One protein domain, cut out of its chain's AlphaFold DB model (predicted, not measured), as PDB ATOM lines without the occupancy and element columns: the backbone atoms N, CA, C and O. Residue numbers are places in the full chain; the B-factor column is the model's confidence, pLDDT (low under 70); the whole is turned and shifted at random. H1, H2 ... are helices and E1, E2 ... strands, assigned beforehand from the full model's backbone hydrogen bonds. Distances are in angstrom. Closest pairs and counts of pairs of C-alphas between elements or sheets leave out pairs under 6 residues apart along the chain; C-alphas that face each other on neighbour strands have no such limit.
ATOM      1  N   GLU A  24      -2.413   9.468  60.777       97.94
ATOM      2  CA  GLU A  24      -3.826   9.272  60.418       97.94
ATOM      3  C   GLU A  24      -4.318  10.296  59.395       97.94
ATOM      4  O   GLU A  24      -5.104   9.957  58.520       97.94
ATOM      5  N   ARG A  25      -3.815  11.535  59.460       97.62
ATOM      6  CA  ARG A  25      -4.145  12.583  58.488       97.62
ATOM      7  C   ARG A  25      -3.714  12.219  57.066       97.62
ATOM      8  O   ARG A  25      -4.399  12.585  56.118       97.62
ATOM      9  N   ASP A  26      -2.586  11.530  56.916       97.38
ATOM     10  CA  ASP A  26      -2.093  11.118  55.600       97.38
ATOM     11  C   ASP A  26      -3.046  10.066  55.004       97.38
ATOM     12  O   ASP A  26      -3.469  10.201  53.857       97.38
ATOM     13  N   ALA A  27      -3.484   9.100  55.822       98.06
ATOM     14  CA  ALA A  27      -4.508   8.126  55.443       98.06
ATOM     15  C   ALA A  27      -5.868   8.788  55.143       98.06
ATOM     16  O   ALA A  27      -6.532   8.427  54.181       98.06
ATOM     17  N   ASP A  28      -6.285   9.781  55.930       98.25
ATOM     18  CA  ASP A  28      -7.549  10.504  55.730       98.25
ATOM     19  C   ASP A  28      -7.580  11.276  54.399       98.25
ATOM     20  O   ASP A  28      -8.555  11.201  53.645       98.25
ATOM     21  N   ASN A  29      -6.473  11.949  54.057       97.69
ATOM     22  CA  ASN A  29      -6.321  12.628  52.771       97.69
ATOM     23  C   ASN A  29      -6.392  11.635  51.603       97.69
ATOM     24  O   ASN A  29      -7.057  11.913  50.607       97.69
ATOM     25  N   VAL A  30      -5.716  10.486  51.723       98.06
ATOM     26  CA  VAL A  30      -5.719   9.447  50.685       98.06
ATOM     27  C   VAL A  30      -7.096   8.821  50.533       98.06
ATOM     28  O   VAL A  30      -7.562   8.692  49.408       98.06
ATOM     29  N   ASN A  31      -7.779   8.495  51.631       98.00
ATOM     30  CA  ASN A  31      -9.131   7.944  51.576       98.00
ATOM     31  C   ASN A  31     -10.088   8.916  50.878       98.00
ATOM     32  O   ASN A  31     -10.763   8.541  49.930       98.00
ATOM     33  N   THR A  32     -10.050  10.194  51.267       98.12
ATOM     34  CA  THR A  32     -10.859  11.249  50.635       98.12
ATOM     35  C   THR A  32     -10.536  11.415  49.148       98.12
ATOM     36  O   THR A  32     -11.416  11.716  48.342       98.12
ATOM     37  N   PHE A  33      -9.263  11.286  48.768       98.12
ATOM     38  CA  PHE A  33      -8.859  11.342  47.367       98.12
ATOM     39  C   PHE A  33      -9.380  10.135  46.586       98.12
ATOM     40  O   PHE A  33      -9.890  10.323  45.483       98.12
ATOM     41  N   ILE A  34      -9.317   8.934  47.163       98.06
ATOM     42  CA  ILE A  34      -9.836   7.726  46.521       98.06
ATOM     43  C   ILE A  34     -11.356   7.793  46.371       98.06
ATOM     44  O   ILE A  34     -11.858   7.523  45.289       98.06
ATOM     45  N   ASP A  35     -12.094   8.257  47.379       97.94
ATOM     46  CA  ASP A  35     -13.549   8.425  47.255       97.94
ATOM     47  C   ASP A  35     -13.907   9.318  46.050       97.94
ATOM     48  O   ASP A  35     -14.789   9.000  45.252       97.94
ATOM     49  N   LYS A  36     -13.156  10.412  45.858       98.19
ATOM     50  CA  LYS A  36     -13.337  11.319  44.715       98.19
ATOM     51  C   LYS A  36     -12.918  10.697  43.388       98.19
ATOM     52  O   LYS A  36     -13.574  10.951  42.380       98.19
ATOM     53  N   ILE A  37     -11.815   9.944  43.359       97.69
ATOM     54  CA  ILE A  37     -11.329   9.342  42.113       97.69
ATOM     55  C   ILE A  37     -12.241   8.206  41.660       97.69
ATOM     56  O   ILE A  37     -12.492   8.105  40.469       97.69
ATOM     57  N   VAL A  38     -12.803   7.428  42.590       97.56
ATOM     58  CA  VAL A  38     -13.817   6.399  42.318       97.56
ATOM     59  C   VAL A  38     -15.071   7.044  41.737       97.56
ATOM     60  O   VAL A  38     -15.545   6.633  40.677       97.56
ATOM     61  N   GLU A  39     -15.577   8.111  42.366       97.44
ATOM     62  CA  GLU A  39     -16.748   8.832  41.860       97.44
ATOM     63  C   GLU A  39     -16.504   9.396  40.449       97.44
ATOM     64  O   GLU A  39     -17.367   9.285  39.577       97.44
ATOM     65  N   GLN A  40     -15.333   9.991  40.206       98.00
ATOM     66  CA  GLN A  40     -15.012  10.557  38.898       98.00
ATOM     67  C   GLN A  40     -14.739   9.477  37.841       98.00
ATOM     68  O   GLN A  40     -15.205   9.617  36.718       98.00
ATOM     69  N   ALA A  41     -14.046   8.387  38.181       96.88
ATOM     70  CA  ALA A  41     -13.780   7.279  37.263       96.88
ATOM     71  C   ALA A  41     -15.078   6.608  36.789       96.88
ATOM     72  O   ALA A  41     -15.190   6.243  35.620       96.88
ATOM     73  N   ALA A  42     -16.080   6.508  37.669       95.06
ATOM     74  CA  ALA A  42     -17.410   6.034  37.300       95.06
ATOM     75  C   ALA A  42     -18.129   6.996  36.336       95.06
ATOM     76  O   ALA A  42     -18.747   6.543  35.376       95.06
ATOM     77  N   LYS A  43     -18.038   8.317  36.558       96.56
ATOM     78  CA  LYS A  43     -18.622   9.336  35.658       96.56
ATOM     79  C   LYS A  43     -17.960   9.366  34.284       96.56
ATOM     80  O   LYS A  43     -18.640   9.608  33.295       96.56
ATOM     81  N   ASP A  44     -16.652   9.141  34.250       95.56
ATOM     82  CA  ASP A  44     -15.847   9.162  33.031       95.56
ATOM     83  C   ASP A  44     -15.920   7.844  32.246       95.56
ATOM     84  O   ASP A  44     -15.270   7.732  31.211       95.56
ATOM     85  N   GLU A  45     -16.663   6.842  32.732       93.75
ATOM     86  CA  GLU A  45     -16.712   5.500  32.134       93.75
ATOM     87  C   GLU A  45     -15.292   4.920  31.954       93.75
ATOM     88  O   GLU A  45     -14.930   4.380  30.909       93.75
ATOM     89  N   ALA A  46     -14.450   5.035  32.990       92.88
ATOM     90  CA  ALA A  46     -13.021   4.701  32.922       92.88
ATOM     91  C   ALA A  46     -12.724   3.266  32.438       92.88
ATOM     92  O   ALA A  46     -11.683   3.018  31.829       92.88
ATOM     93  N   TYR A  47     -13.654   2.333  32.668       89.62
ATOM     94  CA  TYR A  47     -13.591   0.962  32.156       89.62
ATOM     95  C   TYR A  47     -13.623   0.883  30.617       89.62
ATOM     96  O   TYR A  47     -12.964   0.027  30.020       89.62
ATOM     97  N   ASP A  48     -14.365   1.778  29.964       90.94
ATOM     98  CA  ASP A  48     -14.435   1.863  28.505       90.94
ATOM     99  C   ASP A  48     -13.237   2.642  27.946       90.94
ATOM    100  O   ASP A  48     -12.683   2.277  26.903       90.94
ATOM    101  N   ILE A  49     -12.752   3.654  28.679       90.19
ATOM    102  CA  ILE A  49     -11.511   4.369  28.339       90.19
ATOM    103  C   ILE A  49     -10.333   3.391  28.261       90.19
ATOM    104  O   ILE A  49      -9.580   3.435  27.289       90.19
ATOM    105  N   SER A  50     -10.174   2.472  29.220       89.94
ATOM    106  CA  SER A  50      -9.047   1.525  29.215       89.94
ATOM    107  C   SER A  50      -9.052   0.559  28.022       89.94
ATOM    108  O   SER A  50      -7.996   0.078  27.606       89.94
ATOM    109  N   ARG A  51     -10.227   0.319  27.427       92.12
ATOM    110  CA  ARG A  51     -10.434  -0.536  26.242       92.12
ATOM    111  C   ARG A  51     -10.452   0.236  24.927       92.12
ATOM    112  O   ARG A  51     -10.507  -0.379  23.861       92.12
ATOM    113  N   SER A  52     -10.408   1.562  24.991       92.75
ATOM    114  CA  SER A  52     -10.379   2.425  23.816       92.75
ATOM    115  C   SER A  52      -9.025   2.354  23.106       92.75
ATOM    116  O   SER A  52      -8.025   1.884  23.664       92.75
ATOM    117  N   ALA A  53      -8.984   2.825  21.858       94.44
ATOM    118  CA  ALA A  53      -7.740   2.919  21.107       94.44
ATOM    119  C   ALA A  53      -6.728   3.827  21.844       94.44
ATOM    120  O   ALA A  53      -7.141   4.771  22.522       94.44
ATOM    121  N   PRO A  54      -5.408   3.580  21.737       91.62
ATOM    122  CA  PRO A  54      -4.400   4.341  22.482       91.62
ATOM    123  C   PRO A  54      -4.491   5.868  22.322       91.62
ATOM    124  O   PRO A  54      -4.188   6.612  23.250       91.62
ATOM    125  N   GLU A  55      -4.917   6.355  21.158       92.06
ATOM    126  CA  GLU A  55      -5.129   7.776  20.864       92.06
ATOM    127  C   GLU A  55      -6.271   8.430  21.665       92.06
ATOM    128  O   GLU A  55      -6.235   9.651  21.894       92.06
ATOM    129  N   ASP A  56      -7.223   7.612  22.117       92.50
ATOM    130  CA  ASP A  56      -8.449   7.987  22.826       92.50
ATOM    131  C   ASP A  56      -8.349   7.745  24.343       92.50
ATOM    132  O   ASP A  56      -9.174   8.242  25.106       92.50
ATOM    133  N   GLN A  57      -7.302   7.055  24.809       94.75
ATOM    134  CA  GLN A  57      -7.000   6.864  26.231       94.75
ATOM    135  C   GLN A  57      -6.532   8.181  26.862       94.75
ATOM    136  O   GLN A  57      -5.337   8.481  26.937       94.75
ATOM    137  N   ARG A  58      -7.484   9.010  27.293       95.31
ATOM    138  CA  ARG A  58      -7.237  10.351  27.836       95.31
ATOM    139  C   ARG A  58      -8.034  10.586  29.106       95.31
ATOM    140  O   ARG A  58      -9.103  10.028  29.303       95.31
ATOM    141  N   PHE A  59      -7.508  11.461  29.951       96.44
ATOM    142  CA  PHE A  59      -8.261  11.987  31.080       96.44
ATOM    143  C   PHE A  59      -9.316  12.984  30.607       96.44
ATOM    144  O   PHE A  59      -9.040  13.798  29.719       96.44
ATOM    145  N   SER A  60     -10.471  12.983  31.268       96.31
ATOM    146  CA  SER A  60     -11.375  14.130  31.248       96.31
ATOM    147  C   SER A  60     -10.710  15.349  31.906       96.31
ATOM    148  O   SER A  60      -9.759  15.220  32.688       96.31
ATOM    149  N   ASP A  61     -11.218  16.548  31.619       97.50
ATOM    150  CA  ASP A  61     -10.735  17.778  32.259       97.50
ATOM    151  C   ASP A  61     -10.970  17.770  33.781       97.50
ATOM    152  O   ASP A  61     -10.132  18.261  34.550       97.50
ATOM    153  N   ASP A  62     -12.076  17.166  34.222       97.81
ATOM    154  CA  ASP A  62     -12.433  17.028  35.634       97.81
ATOM    155  C   ASP A  62     -11.469  16.076  36.352       97.81
ATOM    156  O   ASP A  62     -10.909  16.428  37.397       97.81
ATOM    157  N   MET A  63     -11.173  14.918  35.753       97.69
ATOM    158  CA  MET A  63     -10.183  13.977  36.279       97.69
ATOM    159  C   MET A  63      -8.782  14.595  36.311       97.69
ATOM    160  O   MET A  63      -8.098  14.530  37.330       97.69
ATOM    161  N   LEU A  64      -8.359  15.284  35.249       97.31
ATOM    162  CA  LEU A  64      -7.083  16.013  35.227       97.31
ATOM    163  C   LEU A  64      -6.985  17.048  36.351       97.31
ATOM    164  O   LEU A  64      -5.932  17.190  36.980       97.31
ATOM    165  N   SER A  65      -8.069  17.779  36.605       97.75
ATOM    166  CA  SER A  65      -8.139  18.765  37.684       97.75
ATOM    167  C   SER A  65      -8.032  18.099  39.055       97.75
ATOM    168  O   SER A  65      -7.272  18.571  39.908       97.75
ATOM    169  N   LEU A  66      -8.712  16.965  39.245       97.75
ATOM    170  CA  LEU A  66      -8.651  16.159  40.463       97.75
ATOM    171  C   LEU A  66      -7.236  15.611  40.719       97.75
ATOM    172  O   LEU A  66      -6.707  15.777  41.822       97.75
ATOM    173  N   LEU A  67      -6.592  15.024  39.707       97.25
ATOM    174  CA  LEU A  67      -5.230  14.485  39.802       97.25
ATOM    175  C   LEU A  67      -4.211  15.580  40.140       97.25
ATOM    176  O   LEU A  67      -3.384  15.409  41.037       97.25
ATOM    177  N   ARG A  68      -4.304  16.751  39.493       96.38
ATOM    178  CA  ARG A  68      -3.428  17.907  39.769       96.38
ATOM    179  C   ARG A  68      -3.594  18.436  41.188       96.38
ATOM    180  O   ARG A  68      -2.594  18.713  41.850       96.38
ATOM    181  N   ALA A  69      -4.832  18.564  41.665       95.62
ATOM    182  CA  ALA A  69      -5.115  19.049  43.016       95.62
ATOM    183  C   ALA A  69      -4.505  18.142  44.099       95.62
ATOM    184  O   ALA A  69      -4.066  18.640  45.136       95.62
ATOM    185  N   ASN A  70      -4.421  16.837  43.829       94.38
ATOM    186  CA  ASN A  70      -3.877  15.834  44.748       94.38
ATOM    187  C   ASN A  70      -2.436  15.406  44.414       94.38
ATOM    188  O   ASN A  70      -1.871  14.580  45.122       94.38
ATOM    189  N   ARG A  71      -1.815  16.007  43.387       93.56
ATOM    190  CA  ARG A  71      -0.450  15.713  42.908       93.56
ATOM    191  C   ARG A  71      -0.220  14.251  42.487       93.56
ATOM    192  O   ARG A  71       0.918  13.791  42.522       93.56
ATOM    193  N   ALA A  72      -1.272  13.561  42.055       94.50
ATOM    194  CA  ALA A  72      -1.224  12.173  41.602       94.50
ATOM    195  C   ALA A  72      -0.815  12.107  40.121       94.50
ATOM    196  O   ALA A  72      -1.657  12.009  39.228       94.50
ATOM    197  N   TYR A  73       0.483  12.251  39.847       93.44
ATOM    198  CA  TYR A  73       1.011  12.377  38.480       93.44
ATOM    199  C   TYR A  73       1.478  11.055  37.861       93.44
ATOM    200  O   TYR A  73       1.764  11.023  36.665       93.44
ATOM    201  N   SER A  74       1.592   9.985  38.651       95.94
ATOM    202  CA  SER A  74       2.002   8.665  38.151       95.94
ATOM    203  C   SER A  74       0.863   7.835  37.565       95.94
ATOM    204  O   SER A  74       1.132   6.801  36.948       95.94
ATOM    205  N   LEU A  75      -0.388   8.266  37.751       97.06
ATOM    206  CA  LEU A  75      -1.552   7.595  37.187       97.06
ATOM    207  C   LEU A  75      -1.656   7.872  35.683       97.06
ATOM    208  O   LEU A  75      -1.459   9.000  35.226       97.06
ATOM    209  N   SER A  76      -1.982   6.835  34.919       96.00
ATOM    210  CA  SER A  76      -2.378   6.899  33.515       96.00
ATOM    211  C   SER A  76      -3.906   6.854  33.382       96.00
ATOM    212  O   SER A  76      -4.600   6.456  34.318       96.00
ATOM    213  N   PRO A  77      -4.463   7.213  32.211       96.06
ATOM    214  CA  PRO A  77      -5.892   7.046  31.950       96.06
ATOM    215  C   PRO A  77      -6.377   5.602  32.119       96.06
ATOM    216  O   PRO A  77      -7.472   5.385  32.620       96.06
ATOM    217  N   THR A  78      -5.552   4.614  31.760       95.44
ATOM    218  CA  THR A  78      -5.910   3.193  31.875       95.44
ATOM    219  C   THR A  78      -5.935   2.707  33.321       95.44
ATOM    220  O   THR A  78      -6.750   1.858  33.644       95.44
ATOM    221  N   ASP A  79      -5.101   3.270  34.206       96.62
ATOM    222  CA  ASP A  79      -5.107   2.919  35.635       96.62
ATOM    223  C   ASP A  79      -6.469   3.199  36.294       96.62
ATOM    224  O   ASP A  79      -6.812   2.583  37.301       96.62
ATOM    225  N   LEU A  80      -7.247   4.137  35.740       96.12
ATOM    226  CA  LEU A  80      -8.523   4.558  36.312       96.12
ATOM    227  C   LEU A  80      -9.580   3.457  36.311       96.12
ATOM    228  O   LEU A  80     -10.493   3.511  37.134       96.12
ATOM    229  N   GLU A  81      -9.450   2.451  35.442       95.31
ATOM    230  CA  GLU A  81     -10.368   1.312  35.445       95.31
ATOM    231  C   GLU A  81     -10.358   0.588  36.797       95.31
ATOM    232  O   GLU A  81     -11.410   0.174  37.268       95.31
ATOM    233  N   GLN A  82      -9.208   0.527  37.481       96.00
ATOM    234  CA  GLN A  82      -9.087  -0.139  38.782       96.00
ATOM    235  C   GLN A  82      -9.950   0.533  39.863       96.00
ATOM    236  O   GLN A  82     -10.404  -0.137  40.784       96.00
ATOM    237  N   PHE A  83     -10.217   1.839  39.741       96.25
ATOM    238  CA  PHE A  83     -11.131   2.562  40.634       96.25
ATOM    239  C   PHE A  83     -12.605   2.434  40.223       96.25
ATOM    240  O   PHE A  83     -13.480   2.775  41.013       96.25
ATOM    241  N   ALA A  84     -12.893   1.975  39.003       93.44
ATOM    242  CA  ALA A  84     -14.252   1.729  38.519       93.44
ATOM    243  C   ALA A  84     -14.706   0.268  38.716       93.44
ATOM    244  O   ALA A  84     -15.906  -0.005  38.693       93.44
ATOM    245  N   LEU A  85     -13.761  -0.661  38.891       92.00
ATOM    246  CA  LEU A  85     -14.014  -2.081  39.158       92.00
ATOM    247  C   LEU A  85     -14.412  -2.337  40.617       92.00
ATOM    248  O   LEU A  85     -14.297  -1.456  41.469       92.00
ATOM    249  N   ASP A  86     -14.892  -3.545  40.914       91.94
ATOM    250  CA  ASP A  86     -15.386  -3.881  42.250       91.94
ATOM    251  C   ASP A  86     -14.248  -3.986  43.276       91.94
ATOM    252  O   ASP A  86     -13.270  -4.728  43.123       91.94
ATOM    253  N   HIS A  87     -14.382  -3.216  44.348       94.69
ATOM    254  CA  HIS A  87     -13.455  -3.214  45.464       94.69
ATOM    255  C   HIS A  87     -14.128  -2.651  46.717       94.69
ATOM    256  O   HIS A  87     -15.085  -1.879  46.663       94.69
ATOM    257  N   SER A  88     -13.589  -3.014  47.877       96.50
ATOM    258  CA  SER A  88     -13.960  -2.408  49.155       96.50
ATOM    259  C   SER A  88     -12.761  -1.718  49.779       96.50
ATOM    260  O   SER A  88     -11.640  -2.228  49.716       96.50
ATOM    261  N   ILE A  89     -13.007  -0.567  50.397       97.31
ATOM    262  CA  ILE A  89     -11.994   0.231  51.082       97.31
ATOM    263  C   ILE A  89     -12.446   0.448  52.517       97.31
ATOM    264  O   ILE A  89     -13.574   0.863  52.769       97.31
ATOM    265  N   ASP A  90     -11.555   0.153  53.453       98.06
ATOM    266  CA  ASP A  90     -11.771   0.341  54.883       98.06
ATOM    267  C   ASP A  90     -10.588   1.100  55.489       98.06
ATOM    268  O   ASP A  90      -9.430   0.719  55.277       98.06
ATOM    269  N   ARG A  91     -10.867   2.171  56.242       97.94
ATOM    270  CA  ARG A  91      -9.850   2.964  56.946       97.94
ATOM    271  C   ARG A  91      -9.971   2.771  58.452       97.94
ATOM    272  O   ARG A  91     -11.003   3.074  59.042       97.94
ATOM    273  N   ASP A  92      -8.860   2.400  59.073       98.12
ATOM    274  CA  ASP A  92      -8.697   2.286  60.521       98.12
ATOM    275  C   ASP A  92      -7.465   3.092  60.952       98.12
ATOM    276  O   ASP A  92      -6.321   2.698  60.705       98.12
ATOM    277  N   GLY A  93      -7.693   4.282  61.516       98.25
ATOM    278  CA  GLY A  93      -6.628   5.210  61.898       98.25
ATOM    279  C   GLY A  93      -5.697   5.541  60.728       98.25
ATOM    280  O   GLY A  93      -6.105   6.113  59.715       98.25
ATOM    281  N   ASN A  94      -4.420   5.191  60.855       98.44
ATOM    282  CA  ASN A  94      -3.403   5.416  59.829       98.44
ATOM    283  C   ASN A  94      -3.292   4.267  58.817       98.44
ATOM    284  O   ASN A  94      -2.306   4.218  58.083       98.44
ATOM    285  N   ARG A  95      -4.246   3.334  58.781       98.69
ATOM    286  CA  ARG A  95      -4.244   2.183  57.880       98.69
ATOM    287  C   ARG A  95      -5.431   2.237  56.926       98.69
ATOM    288  O   ARG A  95      -6.553   2.468  57.363       98.69
ATOM    289  N   ILE A  96      -5.189   1.964  55.648       98.75
ATOM    290  CA  ILE A  96      -6.236   1.738  54.643       98.75
ATOM    291  C   ILE A  96      -6.089   0.316  54.109       98.75
ATOM    292  O   ILE A  96      -4.982  -0.103  53.764       98.75
ATOM    293  N   THR A  97      -7.197  -0.415  54.044       98.69
ATOM    294  CA  THR A  97      -7.277  -1.768  53.492       98.69
ATOM    295  C   THR A  97      -8.167  -1.761  52.260       98.69
ATOM    296  O   THR A  97      -9.347  -1.439  52.370       98.69
ATOM    297  N   VAL A  98      -7.616  -2.150  51.114       98.31
ATOM    298  CA  VAL A  98      -8.347  -2.375  49.864       98.31
ATOM    299  C   VAL A  98      -8.509  -3.878  49.668       98.31
ATOM    300  O   VAL A  98      -7.539  -4.622  49.815       98.31
ATOM    301  N   ARG A  99      -9.720  -4.337  49.350       97.75
ATOM    302  CA  ARG A  99      -9.993  -5.734  48.974       97.75
ATOM    303  C   ARG A  99     -10.638  -5.767  47.605       97.75
ATOM    304  O   ARG A  99     -11.561  -4.991  47.370       97.75
ATOM    305  N   THR A 100     -10.172  -6.653  46.740       95.31
ATOM    306  CA  THR A 100     -10.687  -6.780  45.377       95.31
ATOM    307  C   THR A 100     -10.499  -8.199  44.852       95.31
ATOM    308  O   THR A 100      -9.631  -8.945  45.316       95.31
ATOM    309  N   GLU A 101     -11.316  -8.546  43.866       93.94
ATOM    310  CA  GLU A 101     -11.172  -9.767  43.078       93.94
ATOM    311  C   GLU A 101     -10.286  -9.580  41.841       93.94
ATOM    312  O   GLU A 101      -9.938 -10.561  41.185       93.94
ATOM    313  N   GLU A 102      -9.878  -8.341  41.561       92.38
ATOM    314  CA  GLU A 102      -9.063  -7.975  40.409       92.38
ATOM    315  C   GLU A 102      -7.577  -8.300  40.603       92.38
ATOM    316  O   GLU A 102      -7.034  -8.293  41.712       92.38
ATOM    317  N   ALA A 103      -6.888  -8.578  39.493       91.00
ATOM    318  CA  ALA A 103      -5.467  -8.933  39.503       91.00
ATOM    319  C   ALA A 103      -4.527  -7.727  39.587       91.00
ATOM    320  O   ALA A 103      -3.372  -7.876  39.996       91.00
ATOM    321  N   ASP A 104      -4.999  -6.553  39.168       92.44
ATOM    322  CA  ASP A 104      -4.199  -5.338  39.119       92.44
ATOM    323  C   ASP A 104      -4.584  -4.383  40.253       92.44
ATOM    324  O   ASP A 104      -5.744  -4.032  40.444       92.44
ATOM    325  N   LEU A 105      -3.570  -3.976  41.012       95.25
ATOM    326  CA  LEU A 105      -3.653  -3.050  42.143       95.25
ATOM    327  C   LEU A 105      -2.708  -1.855  41.960       95.25
ATOM    328  O   LEU A 105      -2.494  -1.070  42.888       95.25
ATOM    329  N   SER A 106      -2.068  -1.741  40.795       96.56
ATOM    330  CA  SER A 106      -1.009  -0.769  40.543       96.56
ATOM    331  C   SER A 106      -1.452   0.677  40.763       96.56
ATOM    332  O   SER A 106      -0.651   1.464  41.272       96.56
ATOM    333  N   ALA A 107      -2.709   1.027  40.483       97.69
ATOM    334  CA  ALA A 107      -3.258   2.355  40.738       97.69
ATOM    335  C   ALA A 107      -3.285   2.676  42.242       97.69
ATOM    336  O   ALA A 107      -2.776   3.715  42.668       97.69
ATOM    337  N   PHE A 108      -3.779   1.751  43.069       98.12
ATOM    338  CA  PHE A 108      -3.781   1.899  44.529       98.12
ATOM    339  C   PHE A 108      -2.359   1.956  45.098       98.12
ATOM    340  O   PHE A 108      -2.069   2.796  45.951       98.12
ATOM    341  N   ILE A 109      -1.447   1.115  44.591       98.25
ATOM    342  CA  ILE A 109      -0.032   1.121  44.998       98.25
ATOM    343  C   ILE A 109       0.600   2.485  44.711       98.25
ATOM    344  O   ILE A 109       1.245   3.045  45.597       98.25
ATOM    345  N   LYS A 110       0.403   3.037  43.505       98.19
ATOM    346  CA  LYS A 110       0.910   4.363  43.114       98.19
ATOM    347  C   LYS A 110       0.440   5.437  44.096       98.19
ATOM    348  O   LYS A 110       1.274   6.122  44.687       98.19
ATOM    349  N   VAL A 111      -0.870   5.506  44.351       97.94
ATOM    350  CA  VAL A 111      -1.465   6.481  45.283       97.94
ATOM    351  C   VAL A 111      -0.899   6.332  46.699       97.94
ATOM    352  O   VAL A 111      -0.538   7.321  47.338       97.94
ATOM    353  N   PHE A 112      -0.778   5.102  47.200       98.12
ATOM    354  CA  PHE A 112      -0.300   4.849  48.562       98.12
ATOM    355  C   PHE A 112       1.186   5.181  48.722       98.12
ATOM    356  O   PHE A 112       1.574   5.808  49.710       98.12
ATOM    357  N   VAL A 113       2.020   4.793  47.756       97.19
ATOM    358  CA  VAL A 113       3.467   5.045  47.786       97.19
ATOM    359  C   VAL A 113       3.771   6.536  47.654       97.19
ATOM    360  O   VAL A 113       4.612   7.045  48.395       97.19
ATOM    361  N   GLU A 114       3.072   7.264  46.779       95.25
ATOM    362  CA  GLU A 114       3.230   8.721  46.649       95.25
ATOM    363  C   GLU A 114       2.850   9.467  47.935       95.25
ATOM    364  O   GLU A 114       3.485  10.461  48.292       95.25
ATOM    365  N   ALA A 115       1.868   8.950  48.674       95.56
ATOM    366  CA  ALA A 115       1.493   9.441  49.996       95.56
ATOM    367  C   ALA A 115       2.404   8.935  51.138       95.56
ATOM    368  O   ALA A 115       2.179   9.257  52.306       95.56
ATOM    369  N   GLY A 116       3.456   8.171  50.824       96.19
ATOM    370  CA  GLY A 116       4.464   7.720  51.784       96.19
ATOM    371  C   GLY A 116       4.036   6.539  52.658       96.19
ATOM    372  O   GLY A 116       4.595   6.356  53.743       96.19
ATOM    373  N   ALA A 117       3.053   5.749  52.227       98.25
ATOM    374  CA  ALA A 117       2.635   4.550  52.944       98.25
ATOM    375  C   ALA A 117       3.667   3.419  52.829       98.25
ATOM    376  O   ALA A 117       4.295   3.221  51.786       98.25
ATOM    377  N   ARG A 118       3.761   2.590  53.872       98.62
ATOM    378  CA  ARG A 118       4.230   1.208  53.722       98.62
ATOM    379  C   ARG A 118       3.105   0.401  53.079       98.62
ATOM    380  O   ARG A 118       2.007   0.381  53.628       98.62
ATOM    381  N   VAL A 119       3.389  -0.263  51.963       98.56
ATOM    382  CA  VAL A 119       2.406  -1.070  51.227       98.56
ATOM    383  C   VAL A 119       2.711  -2.554  51.389       98.56
ATOM    384  O   VAL A 119       3.848  -2.985  51.200       98.56
ATOM    385  N   GLU A 120       1.689  -3.326  51.732       98.44
ATOM    386  CA  GLU A 120       1.720  -4.783  51.849       98.44
ATOM    387  C   GLU A 120       0.562  -5.368  51.033       98.44
ATOM    388  O   GLU A 120      -0.531  -4.806  51.025       98.44
ATOM    389  N   ILE A 121       0.798  -6.478  50.333       97.31
ATOM    390  CA  ILE A 121      -0.207  -7.138  49.489       97.31
ATOM    391  C   ILE A 121      -0.253  -8.608  49.876       97.31
ATOM    392  O   ILE A 121       0.783  -9.271  49.947       97.31
ATOM    393  N   PHE A 122      -1.457  -9.105  50.119       95.44
ATOM    394  CA  PHE A 122      -1.716 -10.462  50.562       95.44
ATOM    395  C   PHE A 122      -2.763 -11.113  49.667       95.44
ATOM    396  O   PHE A 122      -3.687 -10.461  49.188       95.44
ATOM    397  N   SER A 123      -2.633 -12.423  49.492       93.62
ATOM    398  CA  SER A 123      -3.734 -13.269  49.044       93.62
ATOM    399  C   SER A 123      -4.572 -13.633  50.269       93.62
ATOM    400  O   SER A 123      -4.015 -14.109  51.260       93.62
ATOM    401  N   ALA A 124      -5.886 -13.414  50.214       92.38
ATOM    402  CA  ALA A 124      -6.828 -13.815  51.262       92.38
ATOM    403  C   ALA A 124      -7.423 -15.214  51.028       92.38
ATOM    404  O   ALA A 124      -8.441 -15.572  51.620       92.38
TER     405      ALA A 124
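AT A GLANCE: This is residues 24 to 124 of the 135 residues of an uncharacterized protein of Rhodanobacter sp. Soil772 (UniProt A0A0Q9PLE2). A long helix, H1, runs lengthwise through the domain, with a two-stranded hairpin, E1 and E2, beside its first part, while H3 lies side by side with its second part and H4 crosses that part. H2 packs on H4 at the end away from the hairpin, H5 packs on H4 as well, and the last strand, E3, runs near E2 but pairs with no named strand. The printed part has 101 residues with five named helices and three named strands, in the order H1, H2, H3, H4, E1, E2, H5, E3; the sheet E1 - E2 is antiparallel, and the class is mixed, helices and strands. The whole is compact, with a radius of gyration of the C-alphas of 13.2 A and spans of 39 by 31 by 19 A.

HOW THE PARTS SIT: E1, residues 87 to 92, and E2, residues 95 to 100, form a hairpin at 164 degrees; N 90 and O 97 are 2.9 A apart and N 97 and O 90 2.8 A, both within hydrogen-bond range. The closest C-alphas of H1, residues 24 to 43, and E2 are those of Ala 27 and Arg 95, 6.4 A apart. H3, residues 61 to 70, touches residues 33 to 41 of H1 at a shallow tilt of 7 degrees, opposite ways, closest at the C-alphas of Gln 40 and Met 63, 6.5 A. The hub is H4, residues 78 to 84, which touches three helices. It touches residues 34 to 42 of H1, about perpendicular at 82 degrees, with the C-alphas of Val 38 and Phe 83 closest at 5.0 A. It touches H2, residues 46 to 51, at a steep tilt of 41 degrees, with the C-alphas of Ser 50 and Thr 78 closest at 4.4 A. It touches H5, residues 106 to 114, about perpendicular at 86 degrees, with the C-alphas of Asp 79 and Ala 107 closest at 5.5 A. E3, residues 118 to 123, is near E2; its closest C-alpha to H5 is Val 119, 7.0 A from that of Phe 112. H3 and H5 are apart. In H1, H3 and H5 every O i to N i+4 pair is within hydrogen-bond range; H2 has 1 of 2, and H4 1 of 3, beside 4 of 4 O i to N i+3 pairs.

IN THESE COORDINATES: H1 begins at C-alpha 24, (-3.826, 9.272, 60.418), and is 28.8 A long. H3 measures 14.4 A, H5 12.1 A, E1 and E2 16.7 A each. E3, 17.2 A, ends at C-alpha 123, (-3.734, -13.269, 49.044).

THE WHOLE: The C-alphas of Glu 55 and Gly 93 are the two farthest apart, 41.1 A. The printed part has no cut, no link is long, and no printed residue is under 70 in pLDDT.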